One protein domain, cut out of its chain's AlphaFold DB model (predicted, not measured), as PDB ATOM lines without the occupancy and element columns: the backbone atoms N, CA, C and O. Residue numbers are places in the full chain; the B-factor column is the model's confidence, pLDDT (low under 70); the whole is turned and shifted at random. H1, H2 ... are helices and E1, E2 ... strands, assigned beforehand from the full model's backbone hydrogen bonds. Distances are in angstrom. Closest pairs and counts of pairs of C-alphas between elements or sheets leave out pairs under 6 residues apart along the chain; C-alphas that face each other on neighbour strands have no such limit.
ATOM      1  N   HIS A   4      19.242 -18.994  24.333       94.50
ATOM      2  CA  HIS A   4      18.838 -17.654  24.758       94.50
ATOM      3  C   HIS A   4      19.180 -16.645  23.667       94.50
ATOM      4  O   HIS A   4      20.315 -16.602  23.190       94.50
ATOM      5  N   HIS A   5      18.213 -15.807  23.305       94.62
ATOM      6  CA  HIS A   5      18.330 -14.828  22.231       94.62
ATOM      7  C   HIS A   5      17.797 -13.466  22.674       94.62
ATOM      8  O   HIS A   5      16.799 -13.371  23.387       94.62
ATOM      9  N   HIS A   6      18.424 -12.401  22.176       94.06
ATOM     10  CA  HIS A   6      17.847 -11.058  22.175       94.06
ATOM     11  C   HIS A   6      17.204 -10.824  20.814       94.06
ATOM     12  O   HIS A   6      17.884 -10.814  19.788       94.06
ATOM     13  N   TRP A   7      15.886 -10.647  20.785       94.81
ATOM     14  CA  TRP A   7      15.142 -10.513  19.539       94.81
ATOM     15  C   TRP A   7      14.154  -9.364  19.620       94.81
ATOM     16  O   TRP A   7      13.222  -9.380  20.420       94.81
ATOM     17  N   LYS A   8      14.320  -8.362  18.747       94.19
ATOM     18  CA  LYS A   8      13.329  -7.288  18.561       94.19
ATOM     19  C   LYS A   8      12.996  -6.514  19.853       94.19
ATOM     20  O   LYS A   8      11.898  -5.958  19.966       94.19
ATOM     21  N   GLY A   9      13.952  -6.449  20.786       92.44
ATOM     22  CA  GLY A   9      13.823  -5.827  22.112       92.44
ATOM     23  C   GLY A   9      13.211  -6.728  23.194       92.44
ATOM     24  O   GLY A   9      12.811  -6.219  24.233       92.44
ATOM     25  N   TYR A  10      13.110  -8.035  22.947       96.19
ATOM     26  CA  TYR A  10      12.613  -9.039  23.889       96.19
ATOM     27  C   TYR A  10      13.672 -10.101  24.174       96.19
ATOM     28  O   TYR A  10      14.549 -10.359  23.343       96.19
ATOM     29  N   LEU A  11      13.536 -10.748  25.329       96.88
ATOM     30  CA  LEU A  11      14.302 -11.931  25.692       96.88
ATOM     31  C   LEU A  11      13.553 -13.164  25.200       96.88
ATOM     32  O   LEU A  11      12.347 -13.292  25.423       96.88
ATOM     33  N   VAL A  12      14.264 -14.056  24.526       96.81
ATOM     34  CA  VAL A  12      13.698 -15.244  23.894       96.81
ATOM     35  C   VAL A  12      14.464 -16.479  24.343       96.81
ATOM     36  O   VAL A  12      15.692 -16.478  24.354       96.81
ATOM     37  N   VAL A  13      13.734 -17.539  24.681       95.75
ATOM     38  CA  VAL A  13      14.280 -18.860  24.983       95.75
ATOM     39  C   VAL A  13      13.625 -19.873  24.055       95.75
ATOM     40  O   VAL A  13      12.430 -20.153  24.160       95.75
ATOM     41  N   ASP A  14      14.418 -20.405  23.131       92.12
ATOM     42  CA  ASP A  14      13.998 -21.410  22.157       92.12
ATOM     43  C   ASP A  14      14.413 -22.807  22.635       92.12
ATOM     44  O   ASP A  14      15.551 -23.015  23.063       92.12
ATOM     45  N   ASN A  15      13.496 -23.773  22.585       86.94
ATOM     46  CA  ASN A  15      13.789 -25.181  22.865       86.94
ATOM     47  C   ASN A  15      13.535 -26.112  21.659       86.94
ATOM     48  O   ASN A  15      13.648 -27.331  21.801       86.94
ATOM     49  N   GLY A  16      13.239 -25.549  20.482       80.12
ATOM     50  CA  GLY A  16      13.034 -26.229  19.201       80.12
ATOM     51  C   GLY A  16      11.573 -26.560  18.877       80.12
ATOM     52  O   GLY A  16      11.157 -26.452  17.721       80.12
ATOM     53  N   ASP A  17      10.780 -26.943  19.881       78.56
ATOM     54  CA  ASP A  17       9.354 -27.272  19.713       78.56
ATOM     55  C   ASP A  17       8.416 -26.170  20.230       78.56
ATOM     56  O   ASP A  17       7.246 -26.110  19.833       78.56
ATOM     57  N   ALA A  18       8.932 -25.284  21.082       89.31
ATOM     58  CA  ALA A  18       8.232 -24.146  21.643       89.31
ATOM     59  C   ALA A  18       9.191 -22.972  21.904       89.31
ATOM     60  O   ALA A  18      10.406 -23.125  22.026       89.31
ATOM     61  N   LEU A  19       8.603 -21.788  22.026       94.88
ATOM     62  CA  LEU A  19       9.289 -20.528  22.249       94.88
ATOM     63  C   LEU A  19       8.732 -19.854  23.499       94.88
ATOM     64  O   LEU A  19       7.528 -19.612  23.566       94.88
ATOM     65  N   LEU A  20       9.595 -19.486  24.441       96.50
ATOM     66  CA  LEU A  20       9.277 -18.501  25.472       96.50
ATOM     67  C   LEU A  20       9.801 -17.143  25.010       96.50
ATOM     68  O   LEU A  20      10.960 -17.020  24.623       96.50
ATOM     69  N   ILE A  21       8.962 -16.117  25.073       97.88
ATOM     70  CA  ILE A  21       9.349 -14.727  24.841       97.88
ATOM     71  C   ILE A  21       8.869 -13.875  26.010       97.88
ATOM     72  O   ILE A  21       7.787 -14.100  26.553       97.88
ATOM     73  N   GLN A  22       9.662 -12.890  26.412       97.44
ATOM     74  CA  GLN A  22       9.276 -11.960  27.464       97.44
ATOM     75  C   GLN A  22       9.908 -10.583  27.297       97.44
ATOM     76  O   GLN A  22      10.897 -10.395  26.585       97.44
ATOM     77  N   SER A  23       9.353  -9.614  28.015       96.81
ATOM     78  CA  SER A  23       9.974  -8.305  28.190       96.81
ATOM     79  C   SER A  23      11.290  -8.407  28.983       96.81
ATOM     80  O   SER A  23      11.364  -9.204  29.921       96.81
ATOM     81  N   PRO A  24      12.318  -7.597  28.665       95.38
ATOM     82  CA  PRO A  24      13.534  -7.529  29.473       95.38
ATOM     83  C   PRO A  24      13.332  -6.753  30.784       95.38
ATOM     84  O   PRO A  24      14.177  -6.830  31.669       95.38
ATOM     85  N   TYR A  25      12.233  -6.006  30.935       95.62
ATOM     86  CA  TYR A  25      12.054  -5.085  32.057       95.62
ATOM     87  C   TYR A  25      11.396  -5.730  33.276       95.62
ATOM     88  O   TYR A  25      10.402  -6.450  33.161       95.62
ATOM     89  N   MET A  26      11.905  -5.390  34.459       95.75
ATOM     90  CA  MET A  26      11.397  -5.853  35.746       95.75
ATOM     91  C   MET A  26      11.061  -4.681  36.675       95.75
ATOM     92  O   MET A  26      11.883  -3.787  36.889       95.75
ATOM     93  N   PHE A  27       9.867  -4.721  37.267       95.06
ATOM     94  CA  PHE A  27       9.380  -3.783  38.281       95.06
ATOM     95  C   PHE A  27       8.818  -4.568  39.473       95.06
ATOM     96  O   PHE A  27       7.943  -5.408  39.288       95.06
ATOM     97  N   GLU A  28       9.319  -4.310  40.686       92.75
ATOM     98  CA  GLU A  28       8.896  -5.009  41.918       92.75
ATOM     99  C   GLU A  28       8.875  -6.547  41.777       92.75
ATOM    100  O   GLU A  28       7.899  -7.201  42.133       92.75
ATOM    101  N   GLU A  29       9.960  -7.117  41.233       91.25
ATOM    102  CA  GLU A  29      10.131  -8.564  40.978       91.25
ATOM    103  C   GLU A  29       9.187  -9.165  39.922       91.25
ATOM    104  O   GLU A  29       9.199 -10.377  39.719       91.25
ATOM    105  N   LYS A  30       8.412  -8.338  39.209       95.38
ATOM    106  CA  LYS A  30       7.528  -8.767  38.120       95.38
ATOM    107  C   LYS A  30       8.050  -8.321  36.770       95.38
ATOM    108  O   LYS A  30       8.530  -7.193  36.630       95.38
ATOM    109  N   ILE A  31       7.891  -9.165  35.761       97.12
ATOM    110  CA  ILE A  31       8.205  -8.834  34.377       97.12
ATOM    111  C   ILE A  31       7.113  -7.926  33.815       97.12
ATOM    112  O   ILE A  31       5.927  -8.260  33.781       97.12
ATOM    113  N   VAL A  32       7.514  -6.739  33.371       96.75
ATOM    114  CA  VAL A  32       6.610  -5.696  32.878       96.75
ATOM    115  C   VAL A  32       7.019  -5.250  31.487       96.75
ATOM    116  O   VAL A  32       8.170  -5.378  31.091       96.75
ATOM    117  N   TYR A  33       6.079  -4.710  30.717       95.94
ATOM    118  CA  TYR A  33       6.373  -4.199  29.382       95.94
ATOM    119  C   TYR A  33       7.238  -2.937  29.412       95.94
ATOM    120  O   TYR A  33       7.066  -2.075  30.275       95.94
ATOM    121  N   GLY A  34       8.084  -2.801  28.389       93.56
ATOM    122  CA  GLY A  34       8.771  -1.551  28.068       93.56
ATOM    123  C   GLY A  34       7.816  -0.433  27.652       93.56
ATOM    124  O   GLY A  34       6.611  -0.637  27.446       93.56
ATOM    125  N   SER A  35       8.369   0.768  27.496       93.94
ATOM    126  CA  SER A  35       7.580   1.993  27.352       93.94
ATOM    127  C   SER A  35       6.662   1.999  26.128       93.94
ATOM    128  O   SER A  35       5.585   2.586  26.197       93.94
ATOM    129  N   ASP A  36       7.010   1.290  25.051       95.38
ATOM    130  CA  ASP A  36       6.204   1.212  23.831       95.38
ATOM    131  C   ASP A  36       5.680  -0.204  23.521       95.38
ATOM    132  O   ASP A  36       5.111  -0.435  22.450       95.38
ATOM    133  N   SER A  37       5.829  -1.157  24.445       96.62
ATOM    134  CA  SER A  37       5.471  -2.568  24.242       96.62
ATOM    135  C   SER A  37       4.152  -2.961  24.916       96.62
ATOM    136  O   SER A  37       3.764  -2.380  25.926       96.62
ATOM    137  N   ASP A  38       3.483  -3.968  24.365       97.56
ATOM    138  CA  ASP A  38       2.325  -4.685  24.912       97.56
ATOM    139  C   ASP A  38       2.240  -6.129  24.365       97.56
ATOM    140  O   ASP A  38       3.140  -6.583  23.647       97.56
ATOM    141  N   ASP A  39       1.157  -6.846  24.687       98.19
ATOM    142  CA  ASP A  39       0.876  -8.199  24.198       98.19
ATOM    143  C   ASP A  39       0.988  -8.323  22.671       98.19
ATOM    144  O   ASP A  39       1.653  -9.221  22.157       98.19
ATOM    145  N   THR A  40       0.382  -7.394  21.929       98.38
ATOM    146  CA  THR A  40       0.348  -7.431  20.460       98.38
ATOM    147  C   THR A  40       1.755  -7.323  19.879       98.38
ATOM    148  O   THR A  40       2.133  -8.089  18.993       98.38
ATOM    149  N   THR A  41       2.557  -6.390  20.394       98.44
ATOM    150  CA  THR A  41       3.938  -6.191  19.923       98.44
ATOM    151  C   THR A  41       4.837  -7.399  20.206       98.44
ATOM    152  O   THR A  41       5.637  -7.773  19.345       98.44
ATOM    153  N   MET A  42       4.664  -8.056  21.360       98.56
ATOM    154  CA  MET A  42       5.434  -9.248  21.726       98.56
ATOM    155  C   MET A  42       5.017 -10.466  20.897       98.56
ATOM    156  O   MET A  42       5.877 -11.176  20.378       98.56
ATOM    157  N   ALA A  43       3.712 -10.660  20.688       98.56
ATOM    158  CA  ALA A  43       3.168 -11.716  19.836       98.56
ATOM    159  C   ALA A  43       3.721 -11.643  18.404       98.56
ATOM    160  O   ALA A  43       4.148 -12.649  17.833       98.56
ATOM    161  N   ILE A  44       3.772 -10.433  17.833       98.38
ATOM    162  CA  ILE A  44       4.352 -10.191  16.507       98.38
ATOM    163  C   ILE A  44       5.836 -10.567  16.487       98.38
ATOM    164  O   ILE A  44       6.275 -11.256  15.563       98.38
ATOM    165  N   ALA A  45       6.608 -10.152  17.496       97.88
ATOM    166  CA  ALA A  45       8.026 -10.487  17.582       97.88
ATOM    167  C   ALA A  45       8.256 -12.005  17.688       97.88
ATOM    168  O   ALA A  45       9.129 -12.525  16.994       97.88
ATOM    169  N   ALA A  46       7.443 -12.717  18.475       97.69
ATOM    170  CA  ALA A  46       7.506 -14.172  18.632       97.69
ATOM    171  C   ALA A  46       7.311 -14.913  17.301       97.69
ATOM    172  O   ALA A  46       8.114 -15.761  16.914       97.69
ATOM    173  N   ILE A  47       6.270 -14.543  16.551       97.19
ATOM    174  CA  ILE A  47       5.978 -15.130  15.236       97.19
ATOM    175  C   ILE A  47       7.108 -14.829  14.247       97.19
ATOM    176  O   ILE A  47       7.551 -15.708  13.509       97.19
ATOM    177  N   GLN A  48       7.605 -13.589  14.238       95.69
ATOM    178  CA  GLN A  48       8.725 -13.203  13.383       95.69
ATOM    179  C   GLN A  48      10.004 -13.978  13.722       95.69
ATOM    180  O   GLN A  48      10.747 -14.310  12.799       95.69
ATOM    181  N   PHE A  49      10.248 -14.288  15.001       95.94
ATOM    182  CA  PHE A  49      11.378 -15.115  15.423       95.94
ATOM    183  C   PHE A  49      11.285 -16.509  14.802       95.94
ATOM    184  O   PHE A  49      12.203 -16.923  14.098       95.94
ATOM    185  N   LEU A  50      10.158 -17.202  14.982       94.19
ATOM    186  CA  LEU A  50       9.976 -18.560  14.459       94.19
ATOM    187  C   LEU A  50      10.042 -18.612  12.929       94.19
ATOM    188  O   LEU A  50      10.706 -19.487  12.372       94.19
ATOM    189  N   ASN A  51       9.433 -17.640  12.244       92.50
ATOM    190  CA  ASN A  51       9.543 -17.521  10.790       92.50
ATOM    191  C   ASN A  51      11.001 -17.308  10.339       92.50
ATOM    192  O   ASN A  51      11.418 -17.861   9.321       92.50
ATOM    193  N   ASN A  52      11.799 -16.542  11.096       91.88
ATOM    194  CA  ASN A  52      13.230 -16.368  10.820       91.88
ATOM    195  C   ASN A  52      14.033 -17.667  11.032       91.88
ATOM    196  O   ASN A  52      14.995 -17.911  10.310       91.88
ATOM    197  N   HIS A  53      13.581 -18.531  11.946       91.19
ATOM    198  CA  HIS A  53      14.172 -19.840  12.248       91.19
ATOM    199  C   HIS A  53      13.575 -20.987  11.407       91.19
ATOM    200  O   HIS A  53      13.778 -22.162  11.699       91.19
ATOM    201  N   GLY A  54      12.876 -20.663  10.313       89.94
ATOM    202  CA  GLY A  54      12.442 -21.634   9.305       89.94
ATOM    203  C   GLY A  54      11.119 -22.339   9.604       89.94
ATOM    204  O   GLY A  54      10.726 -23.233   8.851       89.94
ATOM    205  N   HIS A  55      10.405 -21.937  10.655       90.25
ATOM    206  CA  HIS A  55       9.040 -22.396  10.878       90.25
ATOM    207  C   HIS A  55       8.079 -21.673   9.926       90.25
ATOM    208  O   HIS A  55       8.238 -20.489   9.647       90.25
ATOM    209  N   SER A  56       7.067 -22.386   9.431       89.94
ATOM    210  CA  SER A  56       5.963 -21.792   8.673       89.94
ATOM    211  C   SER A  56       4.723 -21.792   9.552       89.94
ATOM    212  O   SER A  56       4.255 -22.855   9.971       89.94
ATOM    213  N   ILE A  57       4.211 -20.600   9.843       93.69
ATOM    214  CA  ILE A  57       3.000 -20.397  10.635       93.69
ATOM    215  C   ILE A  57       1.989 -19.710   9.724       93.69
ATOM    216  O   ILE A  57       2.150 -18.539   9.407       93.69
ATOM    217  N   ASP A  58       0.965 -20.436   9.286       94.81
ATOM    218  CA  ASP A  58      -0.098 -19.855   8.454       94.81
ATOM    219  C   ASP A  58      -1.250 -19.325   9.320       94.81
ATOM    220  O   ASP A  58      -1.869 -18.307   9.009       94.81
ATOM    221  N   SER A  59      -1.519 -20.007  10.437       96.81
ATOM    222  CA  SER A  59      -2.560 -19.649  11.393       96.81
ATOM    223  C   SER A  59      -2.166 -19.983  12.832       96.81
ATOM    224  O   SER A  59      -1.358 -20.884  13.081       96.81
ATOM    225  N   ILE A  60      -2.746 -19.245  13.782       97.62
ATOM    226  CA  ILE A  60      -2.449 -19.360  15.213       97.62
ATOM    227  C   ILE A  60      -3.682 -19.070  16.084       97.62
ATOM    228  O   ILE A  60      -4.513 -18.219  15.756       97.62
ATOM    229  N   HIS A  61      -3.807 -19.772  17.210       97.62
ATOM    230  CA  HIS A  61      -4.749 -19.419  18.267       97.62
ATOM    231  C   HIS A  61      -4.169 -18.282  19.102       97.62
ATOM    232  O   HIS A  61      -3.046 -18.380  19.596       97.62
ATOM    233  N   LEU A  62      -4.945 -17.212  19.262       97.56
ATOM    234  CA  LEU A  62      -4.518 -16.007  19.964       97.56
ATOM    235  C   LEU A  62      -5.314 -15.795  21.256       97.56
ATOM    236  O   LEU A  62      -6.524 -16.053  21.276       97.56
ATOM    237  N   PRO A  63      -4.677 -15.263  22.312       96.62
ATOM    238  CA  PRO A  63      -5.386 -14.741  23.469       96.62
ATOM    239  C   PRO A  63      -6.117 -13.443  23.095       96.62
ATOM    240  O   PRO A  63      -5.708 -12.711  22.194       96.62
ATOM    241  N   SER A  64      -7.186 -13.111  23.823       94.19
ATOM    242  CA  SER A  64      -8.002 -11.915  23.548       94.19
ATOM    243  C   SER A  64      -7.280 -10.584  23.784       94.19
ATOM    244  O   SER A  64      -7.808  -9.533  23.436       94.19
ATOM    245  N   THR A  65      -6.114 -10.607  24.432       95.38
ATOM    246  CA  THR A  65      -5.278  -9.424  24.681       95.38
ATOM    247  C   THR A  65      -4.488  -8.981  23.448       95.38
ATOM    248  O   THR A  65      -4.049  -7.833  23.390       95.38
ATOM    249  N   VAL A  66      -4.337  -9.855  22.446       97.94
ATOM    250  CA  VAL A  66      -3.614  -9.573  21.202       97.94
ATOM    251  C   VAL A  66      -4.575  -9.056  20.132       97.94
ATOM    252  O   VAL A  66      -5.589  -9.684  19.828       97.94
ATOM    253  N   ASP A  67      -4.232  -7.928  19.506       97.38
ATOM    254  CA  ASP A  67      -4.947  -7.418  18.334       97.38
ATOM    255  C   ASP A  67      -4.632  -8.286  17.107       97.38
ATOM    256  O   ASP A  67      -3.593  -8.148  16.450       97.38
ATOM    257  N   ALA A  68      -5.568  -9.181  16.795       97.44
ATOM    258  CA  ALA A  68      -5.469 -10.129  15.695       97.44
ATOM    259  C   ALA A  68      -5.321  -9.457  14.319       97.44
ATOM    260  O   ALA A  68      -4.598  -9.965  13.461       97.44
ATOM    261  N   SER A  69      -5.956  -8.299  14.111       96.31
ATOM    262  CA  SER A  69      -5.897  -7.580  12.835       96.31
ATOM    263  C   SER A  69      -4.514  -6.965  12.608       96.31
ATOM    264  O   SER A  69      -3.926  -7.100  11.531       96.31
ATOM    265  N   THR A  70      -3.944  -6.356  13.651       97.38
ATOM    266  CA  THR A  70      -2.589  -5.802  13.624       97.38
ATOM    267  C   THR A  70      -1.554  -6.915  13.448       97.38
ATOM    268  O   THR A  70      -0.634  -6.769  12.638       97.38
ATOM    269  N   LEU A  71      -1.715  -8.047  14.144       98.00
ATOM    270  CA  LEU A  71      -0.837  -9.211  14.010       98.00
ATOM    271  C   LEU A  71      -0.836  -9.756  12.578       98.00
ATOM    272  O   LEU A  71       0.240  -9.949  12.000       98.00
ATOM    273  N   PHE A  72      -2.014  -9.924  11.970       97.12
ATOM    274  CA  PHE A  72      -2.139 -10.367  10.583       97.12
ATOM    275  C   PHE A  72      -1.461  -9.388   9.614       97.12
ATOM    276  O   PHE A  72      -0.679  -9.796   8.757       97.12
ATOM    277  N   LEU A  73      -1.678  -8.080   9.777       95.31
ATOM    278  CA  LEU A  73      -1.050  -7.057   8.930       95.31
ATOM    279  C   LEU A  73       0.482  -7.010   9.066       95.31
ATOM    280  O   LEU A  73       1.167  -6.653   8.103       95.31
ATOM    281  N   ALA A  74       1.019  -7.345  10.241       96.00
ATOM    282  CA  ALA A  74       2.451  -7.329  10.525       96.00
ATOM    283  C   ALA A  74       3.182  -8.610  10.088       96.00
ATOM    284  O   ALA A  74       4.351  -8.547   9.706       96.00
ATOM    285  N   THR A  75       2.517  -9.764  10.171       95.50
ATOM    286  CA  THR A  75       3.158 -11.085  10.035       95.50
ATOM    287  C   THR A  75       2.617 -11.928   8.882       95.50
ATOM    288  O   THR A  75       3.304 -12.835   8.422       95.50
ATOM    289  N   GLY A  76       1.404 -11.639   8.409       94.88
ATOM    290  CA  GLY A  76       0.654 -12.480   7.477       94.88
ATOM    291  C   GLY A  76       0.009 -13.717   8.111       94.88
ATOM    292  O   GLY A  76      -0.712 -14.421   7.410       94.88
ATOM    293  N   VAL A  77       0.238 -13.970   9.404       96.81
ATOM    294  CA  VAL A  77      -0.338 -15.107  10.131       96.81
ATOM    295  C   VAL A  77      -1.761 -14.775  10.546       96.81
ATOM    296  O   VAL A  77      -2.007 -13.744  11.172       96.81
ATOM    297  N   ASP A  78      -2.699 -15.639  10.179       96.94
ATOM    298  CA  ASP A  78      -4.117 -15.423  10.444       96.94
ATOM    299  C   ASP A  78      -4.558 -16.082  11.763       96.94
ATOM    300  O   ASP A  78      -3.842 -16.874  12.379       96.94
ATOM    301  N   SER A  79      -5.751 -15.746  12.234       97.31
ATOM    302  CA  SER A  79      -6.338 -16.335  13.435       97.31
ATOM    303  C   SER A  79      -7.855 -16.319  13.338       97.31
ATOM    304  O   SER A  79      -8.431 -15.506  12.622       97.31
ATOM    305  N   ILE A  80      -8.518 -17.167  14.118       95.81
ATOM    306  CA  ILE A  80      -9.988 -17.237  14.155       95.81
ATOM    307  C   ILE A  80     -10.604 -15.897  14.594       95.81
ATOM    308  O   ILE A  80     -11.695 -15.544  14.159       95.81
ATOM    309  N   LEU A  81      -9.885 -15.116  15.413       95.31
ATOM    310  CA  LEU A  81     -10.310 -13.780  15.846       95.31
ATOM    311  C   LEU A  81     -10.289 -12.738  14.712       95.31
ATOM    312  O   LEU A  81     -10.974 -11.725  14.812       95.31
ATOM    313  N   ASN A  82      -9.503 -12.966  13.658       95.69
ATOM    314  CA  ASN A  82      -9.431 -12.108  12.471       95.69
ATOM    315  C   ASN A  82     -10.226 -12.687  11.282       95.69
ATOM    316  O   ASN A  82     -10.738 -11.936  10.454       95.69
ATOM    317  N   ASN A  83     -10.351 -14.011  11.209       95.31
ATOM    318  CA  ASN A  83     -10.983 -14.736  10.118       95.31
ATOM    319  C   ASN A  83     -11.822 -15.910  10.646       95.31
ATOM    320  O   ASN A  83     -11.319 -17.007  10.891       95.31
ATOM    321  N   GLU A  84     -13.133 -15.687  10.751       92.38
ATOM    322  CA  GLU A  84     -14.110 -16.665  11.256       92.38
ATOM    323  C   GLU A  84     -14.255 -17.920  10.372       92.38
ATOM    324  O   GLU A  84     -14.891 -18.889  10.782       92.38
ATOM    325  N   LEU A  85     -13.696 -17.921   9.155       94.56
ATOM    326  CA  LEU A  85     -13.723 -19.084   8.260       94.56
ATOM    327  C   LEU A  85     -12.665 -20.137   8.616       94.56
ATOM    328  O   LEU A  85     -12.700 -21.234   8.058       94.56
ATOM    329  N   LEU A  86     -11.711 -19.812   9.493       94.62
ATOM    330  CA  LEU A  86     -10.721 -20.771   9.973       94.62
ATOM    331  C   LEU A  86     -11.366 -21.751  10.956       94.62
ATOM    332  O   LEU A  86     -11.967 -21.354  11.954       94.62
ATOM    333  N   GLU A  87     -11.203 -23.045  10.695       93.81
ATOM    334  CA  GLU A  87     -11.655 -24.098  11.603       93.81
ATOM    335  C   GLU A  87     -10.673 -24.252  12.769       93.81
ATOM    336  O   GLU A  87      -9.457 -24.318  12.566       93.81
ATOM    337  N   PHE A  88     -11.203 -24.338  13.993       92.38
ATOM    338  CA  PHE A  88     -10.404 -24.387  15.218       92.38
ATOM    339  C   PHE A  88      -9.412 -25.550  15.214       92.38
ATOM    340  O   PHE A  88      -8.239 -25.370  15.513       92.38
ATOM    341  N   GLU A  89      -9.857 -26.727  14.790       91.56
ATOM    342  CA  GLU A  89      -9.069 -27.957  14.772       91.56
ATOM    343  C   GLU A  89      -7.951 -27.959  13.715       91.56
ATOM    344  O   GLU A  89      -7.059 -28.806  13.762       91.56
ATOM    345  N   GLN A  90      -7.988 -27.039  12.744       91.88
ATOM    346  CA  GLN A  90      -6.971 -26.939  11.691       91.88
ATOM    347  C   GLN A  90      -5.786 -26.054  12.093       91.88
ATOM    348  O   GLN A  90      -4.723 -26.123  11.468       91.88
ATOM    349  N   VAL A  91      -5.953 -25.226  13.123       95.06
ATOM    350  CA  VAL A  91      -4.906 -24.345  13.634       95.06
ATOM    351  C   VAL A  91      -3.948 -25.164  14.502       95.06
ATOM    352  O   VAL A  91      -4.352 -25.881  15.411       95.06
ATOM    353  N   LYS A  92      -2.649 -25.092  14.191       94.00
ATOM    354  CA  LYS A  92      -1.616 -25.957  14.797       94.00
ATOM    355  C   LYS A  92      -0.736 -25.266  15.823       94.00
ATOM    356  O   LYS A  92       0.120 -25.913  16.419       94.00
ATOM    357  N   TRP A  93      -0.910 -23.965  15.996       95.25
ATOM    358  CA  TRP A  93      -0.083 -23.144  16.867       95.25
ATOM    359  C   TRP A  93      -0.951 -22.456  17.909       95.25
ATOM    360  O   TRP A  93      -2.026 -21.950  17.593       95.25
ATOM    361  N   ASN A  94      -0.451 -22.416  19.136       95.69
ATOM    362  CA  ASN A  94      -1.022 -21.689  20.256       95.69
ATOM    363  C   ASN A  94      -0.067 -20.577  20.669       95.69
ATOM    364  O   ASN A  94       1.126 -20.824  20.851       95.69
ATOM    365  N   LEU A  95      -0.612 -19.382  20.874       96.94
ATOM    366  CA  LEU A  95       0.026 -18.343  21.665       96.94
ATOM    367  C   LEU A  95      -0.667 -18.266  23.026       96.94
ATOM    368  O   LEU A  95      -1.884 -18.101  23.107       96.94
ATOM    369  N   LEU A  96       0.115 -18.378  24.089       95.25
ATOM    370  CA  LEU A  96      -0.354 -18.384  25.467       95.25
ATOM    371  C   LEU A  96       0.255 -17.187  26.196       95.25
ATOM    372  O   LEU A  96       1.478 -17.074  26.272       95.25
ATOM    373  N   SER A  97      -0.586 -16.303  26.728       94.12
ATOM    374  CA  SER A  97      -0.142 -15.205  27.595       94.12
ATOM    375  C   SER A  97       0.085 -15.705  29.018       94.12
ATOM    376  O   SER A  97      -0.743 -16.447  29.550       94.12
ATOM    377  N   GLY A  98       1.185 -15.278  29.632       92.31
ATOM    378  CA  GLY A  98       1.372 -15.379  31.075       92.31
ATOM    379  C   GLY A  98       0.634 -14.270  31.835       92.31
ATOM    380  O   GLY A  98       0.009 -13.392  31.240       92.31
ATOM    381  N   ASP A  99       0.734 -14.303  33.165       90.88
ATOM    382  CA  ASP A  99       0.185 -13.260  34.052       90.88
ATOM    383  C   ASP A  99       1.031 -11.968  34.057       90.88
ATOM    384  O   ASP A  99       0.582 -10.912  34.506       90.88
ATOM    385  N   GLU A 100       2.268 -12.060  33.570       95.56
ATOM    386  CA  GLU A 100       3.239 -10.972  33.445       95.56
ATOM    387  C   GLU A 100       3.502 -10.667  31.962       95.56
ATOM    388  O   GLU A 100       2.837 -11.211  31.084       95.56
ATOM    389  N   ALA A 101       4.470  -9.800  31.645       97.06
ATOM    390  CA  ALA A 101       4.867  -9.548  30.257       97.06
ATOM    391  C   ALA A 101       5.693 -10.720  29.681       97.06
ATOM    392  O   ALA A 101       6.869 -10.562  29.340       97.06
ATOM    393  N   THR A 102       5.063 -11.893  29.589       96.94
ATOM    394  CA  THR A 102       5.615 -13.171  29.128       96.94
ATOM    395  C   THR A 102       4.607 -13.889  28.223       96.94
ATOM    396  O   THR A 102       3.391 -13.806  28.420       96.94
ATOM    397  N   MET A 103       5.096 -14.603  27.211       97.31
ATOM    398  CA  MET A 103       4.275 -15.426  26.321       97.31
ATOM    399  C   MET A 103       4.991 -16.711  25.927       97.31
ATOM    400  O   MET A 103       6.209 -16.732  25.755       97.31
ATOM    401  N   VAL A 104       4.210 -17.765  25.702       96.19
ATOM    402  CA  VAL A 104       4.687 -19.018  25.115       96.19
ATOM    403  C   VAL A 104       4.012 -19.235  23.768       96.19
ATOM    404  O   VAL A 104       2.789 -19.160  23.662       96.19
ATOM    405  N   LEU A 105       4.808 -19.527  22.744       95.75
ATOM    406  CA  LEU A 105       4.336 -19.930  21.426       95.75
ATOM    407  C   LEU A 105       4.732 -21.392  21.193       95.75
ATOM    408  O   LEU A 105       5.915 -21.717  21.165       95.75
ATOM    409  N   ALA A 106       3.752 -22.279  21.048       93.38
ATOM    410  CA  ALA A 106       3.978 -23.720  20.931       93.38
ATOM    411  C   ALA A 106       2.998 -24.367  19.948       93.38
ATOM    412  O   ALA A 106       1.935 -23.815  19.648       93.38
ATOM    413  N   LYS A 107       3.332 -25.560  19.446       91.19
ATOM    414  CA  LYS A 107       2.374 -26.365  18.675       91.19
ATOM    415  C   LYS A 107       1.264 -26.896  19.585       91.19
ATOM    416  O   LYS A 107       1.517 -27.225  20.738       91.19
ATOM    417  N   THR A 108       0.052 -27.044  19.054       90.19
ATOM    418  CA  THR A 108      -1.133 -27.511  19.804       90.19
ATOM    419  C   THR A 108      -0.999 -28.924  20.371       90.19
ATOM    420  O   THR A 108      -1.674 -29.256  21.338       90.19
ATOM    421  N   GLU A 109      -0.127 -29.749  19.789       86.19
ATOM    422  CA  GLU A 109       0.136 -31.130  20.216       86.19
ATOM    423  C   GLU A 109       1.146 -31.229  21.377       86.19
ATOM    424  O   GLU A 109       1.347 -32.314  21.918       86.19
ATOM    425  N   VAL A 110       1.805 -30.125  21.751       83.94
ATOM    426  CA  VAL A 110       2.785 -30.102  22.846       83.94
ATOM    427  C   VAL A 110       2.058 -29.814  24.157       83.94
ATOM    428  O   VAL A 110       1.524 -28.724  24.349       83.94
ATOM    429  N   GLU A 111       2.040 -30.797  25.059       79.00
ATOM    430  CA  GLU A 111       1.343 -30.694  26.353       79.00
ATOM    431  C   GLU A 111       2.187 -30.020  27.440       79.00
ATOM    432  O   GLU A 111       1.647 -29.340  28.311       79.00
ATOM    433  N   GLU A 112       3.510 -30.189  27.387       81.50
ATOM    434  CA  GLU A 112       4.442 -29.645  28.369       81.50
ATOM    435  C   GLU A 112       5.649 -29.029  27.668       81.50
ATOM    436  O   GLU A 112       6.204 -29.582  26.717       81.50
ATOM    437  N   TYR A 113       6.067 -27.876  28.171       83.38
ATOM    438  CA  TYR A 113       7.255 -27.166  27.729       83.38
ATOM    439  C   TYR A 113       8.014 -26.698  28.962       83.38
ATOM    440  O   TYR A 113       7.445 -26.098  29.875       83.38
ATOM    441  N   GLU A 114       9.310 -26.980  28.974       85.25
ATOM    442  CA  GLU A 114      10.235 -26.508  29.993       85.25
ATOM    443  C   GLU A 114      11.180 -25.502  29.340       85.25
ATOM    444  O   GLU A 114      11.742 -25.747  28.264       85.25
ATOM    445  N   PHE A 115      11.318 -24.349  29.984       89.12
ATOM    446  CA  PHE A 115      12.204 -23.281  29.554       89.12
ATOM    447  C   PHE A 115      13.151 -22.944  30.693       89.12
ATOM    448  O   PHE A 115      12.741 -22.837  31.851       89.12
ATOM    449  N   GLU A 116      14.416 -22.734  30.353       89.88
ATOM    450  CA  GLU A 116      15.320 -22.038  31.255       89.88
ATOM    451  C   GLU A 116      14.813 -20.608  31.480       89.88
ATOM    452  O   GLU A 116      14.250 -19.984  30.579       89.88
ATOM    453  N   THR A 117      15.013 -20.080  32.688       87.25
ATOM    454  CA  THR A 117      14.681 -18.684  32.981       87.25
ATOM    455  C   THR A 117      15.521 -17.775  32.084       87.25
ATOM    456  O   THR A 117      16.748 -17.924  32.090       87.25
ATOM    457  N   PRO A 118      14.904 -16.839  31.338       88.94
ATOM    458  CA  PRO A 118      15.664 -15.897  30.529       88.94
ATOM    459  C   PRO A 118      16.641 -15.094  31.394       88.94
ATOM    460  O   PRO A 118      16.411 -14.895  32.586       88.94
ATOM    461  N   ILE A 119      17.738 -14.649  30.798       86.69
ATOM    462  CA  ILE A 119      18.782 -13.850  31.455       86.69
ATOM    463  C   ILE A 119      18.753 -12.401  30.937       86.69
ATOM    464  O   ILE A 119      17.997 -12.100  30.024       86.69
ATOM    465  N   ASP A 120      19.573 -11.509  31.504       90.50
ATOM    466  CA  ASP A 120      19.716 -10.099  31.080       90.50
ATOM    467  C   ASP A 120      18.488  -9.198  31.317       90.50
ATOM    468  O   ASP A 120      18.066  -8.430  30.454       90.50
ATOM    469  N   PHE A 121      17.927  -9.262  32.526       91.88
ATOM    470  CA  PHE A 121      16.863  -8.355  32.959       91.88
ATOM    471  C   PHE A 121      17.366  -6.934  33.234       91.88
ATOM    472  O   PHE A 121      18.440  -6.730  33.805       91.88
ATOM    473  N   GLU A 122      16.506  -5.958  32.960       92.62
ATOM    474  CA  GLU A 122      16.701  -4.550  33.276       92.62
ATOM    475  C   GLU A 122      15.693  -4.096  34.336       92.62
ATOM    476  O   GLU A 122      14.480  -4.241  34.181       92.62
ATOM    477  N   LEU A 123      16.185  -3.516  35.433       94.25
ATOM    478  CA  LEU A 123      15.314  -2.896  36.430       94.25
ATOM    479  C   LEU A 123      14.803  -1.559  35.896       94.25
ATOM    480  O   LEU A 123      15.600  -0.680  35.567       94.25
ATOM    481  N   ILE A 124      13.484  -1.393  35.859       93.25
ATOM    482  CA  ILE A 124      12.861  -0.130  35.462       93.25
ATOM    483  C   ILE A 124      12.567   0.732  36.691       93.25
ATOM    484  O   ILE A 124      12.139   0.235  37.736       93.25
ATOM    485  N   ASP A 125      12.794   2.042  36.572       94.12
ATOM    486  CA  ASP A 125      12.410   2.987  37.618       94.12
ATOM    487  C   ASP A 125      10.886   2.985  37.806       94.12
ATOM    488  O   ASP A 125      10.117   3.070  36.847       94.12
TER     489      ASP A 125
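What this domain is: This is residues 4 to 125 of the 282 residues of an uncharacterized protein of Deltaproteobacteria bacterium (UniProt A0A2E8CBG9). A strongly twisted sheet of five strands has helix H1 packed slantwise over one face, and the shorter H2 packs on H1, off the sheet. Beyond the end of E3, the small hairpin E4 and E5 lies towards one end of the long axis; the loop holding Leu 85 makes the other. The printed part has 122 residues, with two named helices and seven named strands in the order E1 E2 E3 E4 E5 H1 H2 E6 E7; under half of the residues are in named elements, and the class is mixed. The large sheet, order E1 E2 E3 E7 E6, is antiparallel and makes two layers with H1, a helix on one face. The whole is compact, radius of gyration of the C-alphas 14.0 A, with spans of 45 by 27 by 24 A.

Where its parts are: E1, residues 4 to 7, begins with C-alpha 4 at (18.838, -17.654, 24.758). E2 is residues 10 to 14, E3 18 to 22, E4 25 to 27 and E5 30 to 32. H1, residues 39 to 52, is 20.0 A long; H2 is 68 to 75. E6 is 93 to 97; E7, 102 to 107, spans 17.1 A to C-alpha 107 at (2.374, -26.365, 18.675).

How they stand to each other: Hairpins E1 and E2, N 5 to O 12 2.8 A, and E2 and E3, N 13 to O 20 2.8 A, form a meander, each strand the antiparallel neighbour of the one before. E7 is antiparallel to E3, N 19 to O 105 2.8 A, and forms a hairpin with E6, N 94 to O 106 2.8 A. H1 is on this sheet, height 8.2 A; its closest C-alphas to E3 are Ala 46 and Ile 21, 6.5 A. H2 touches H1, closest C-alphas Leu 71 and Ile 44, 5.8 A. E3 runs on into E4 at 58 degrees; E4 and E5 are a hairpin, N 27 to O 30 2.9 A. In H1 and H2 every O i to N i+4 pair is within hydrogen-bond range.

The domain as a whole: The C-alphas farthest apart, Leu 85 and Asp 125, are 45.1 A apart. The links H1 to H2 and H2 to E6 are long. The printed part has no cut, and no printed residue is under 70 in pLDDT.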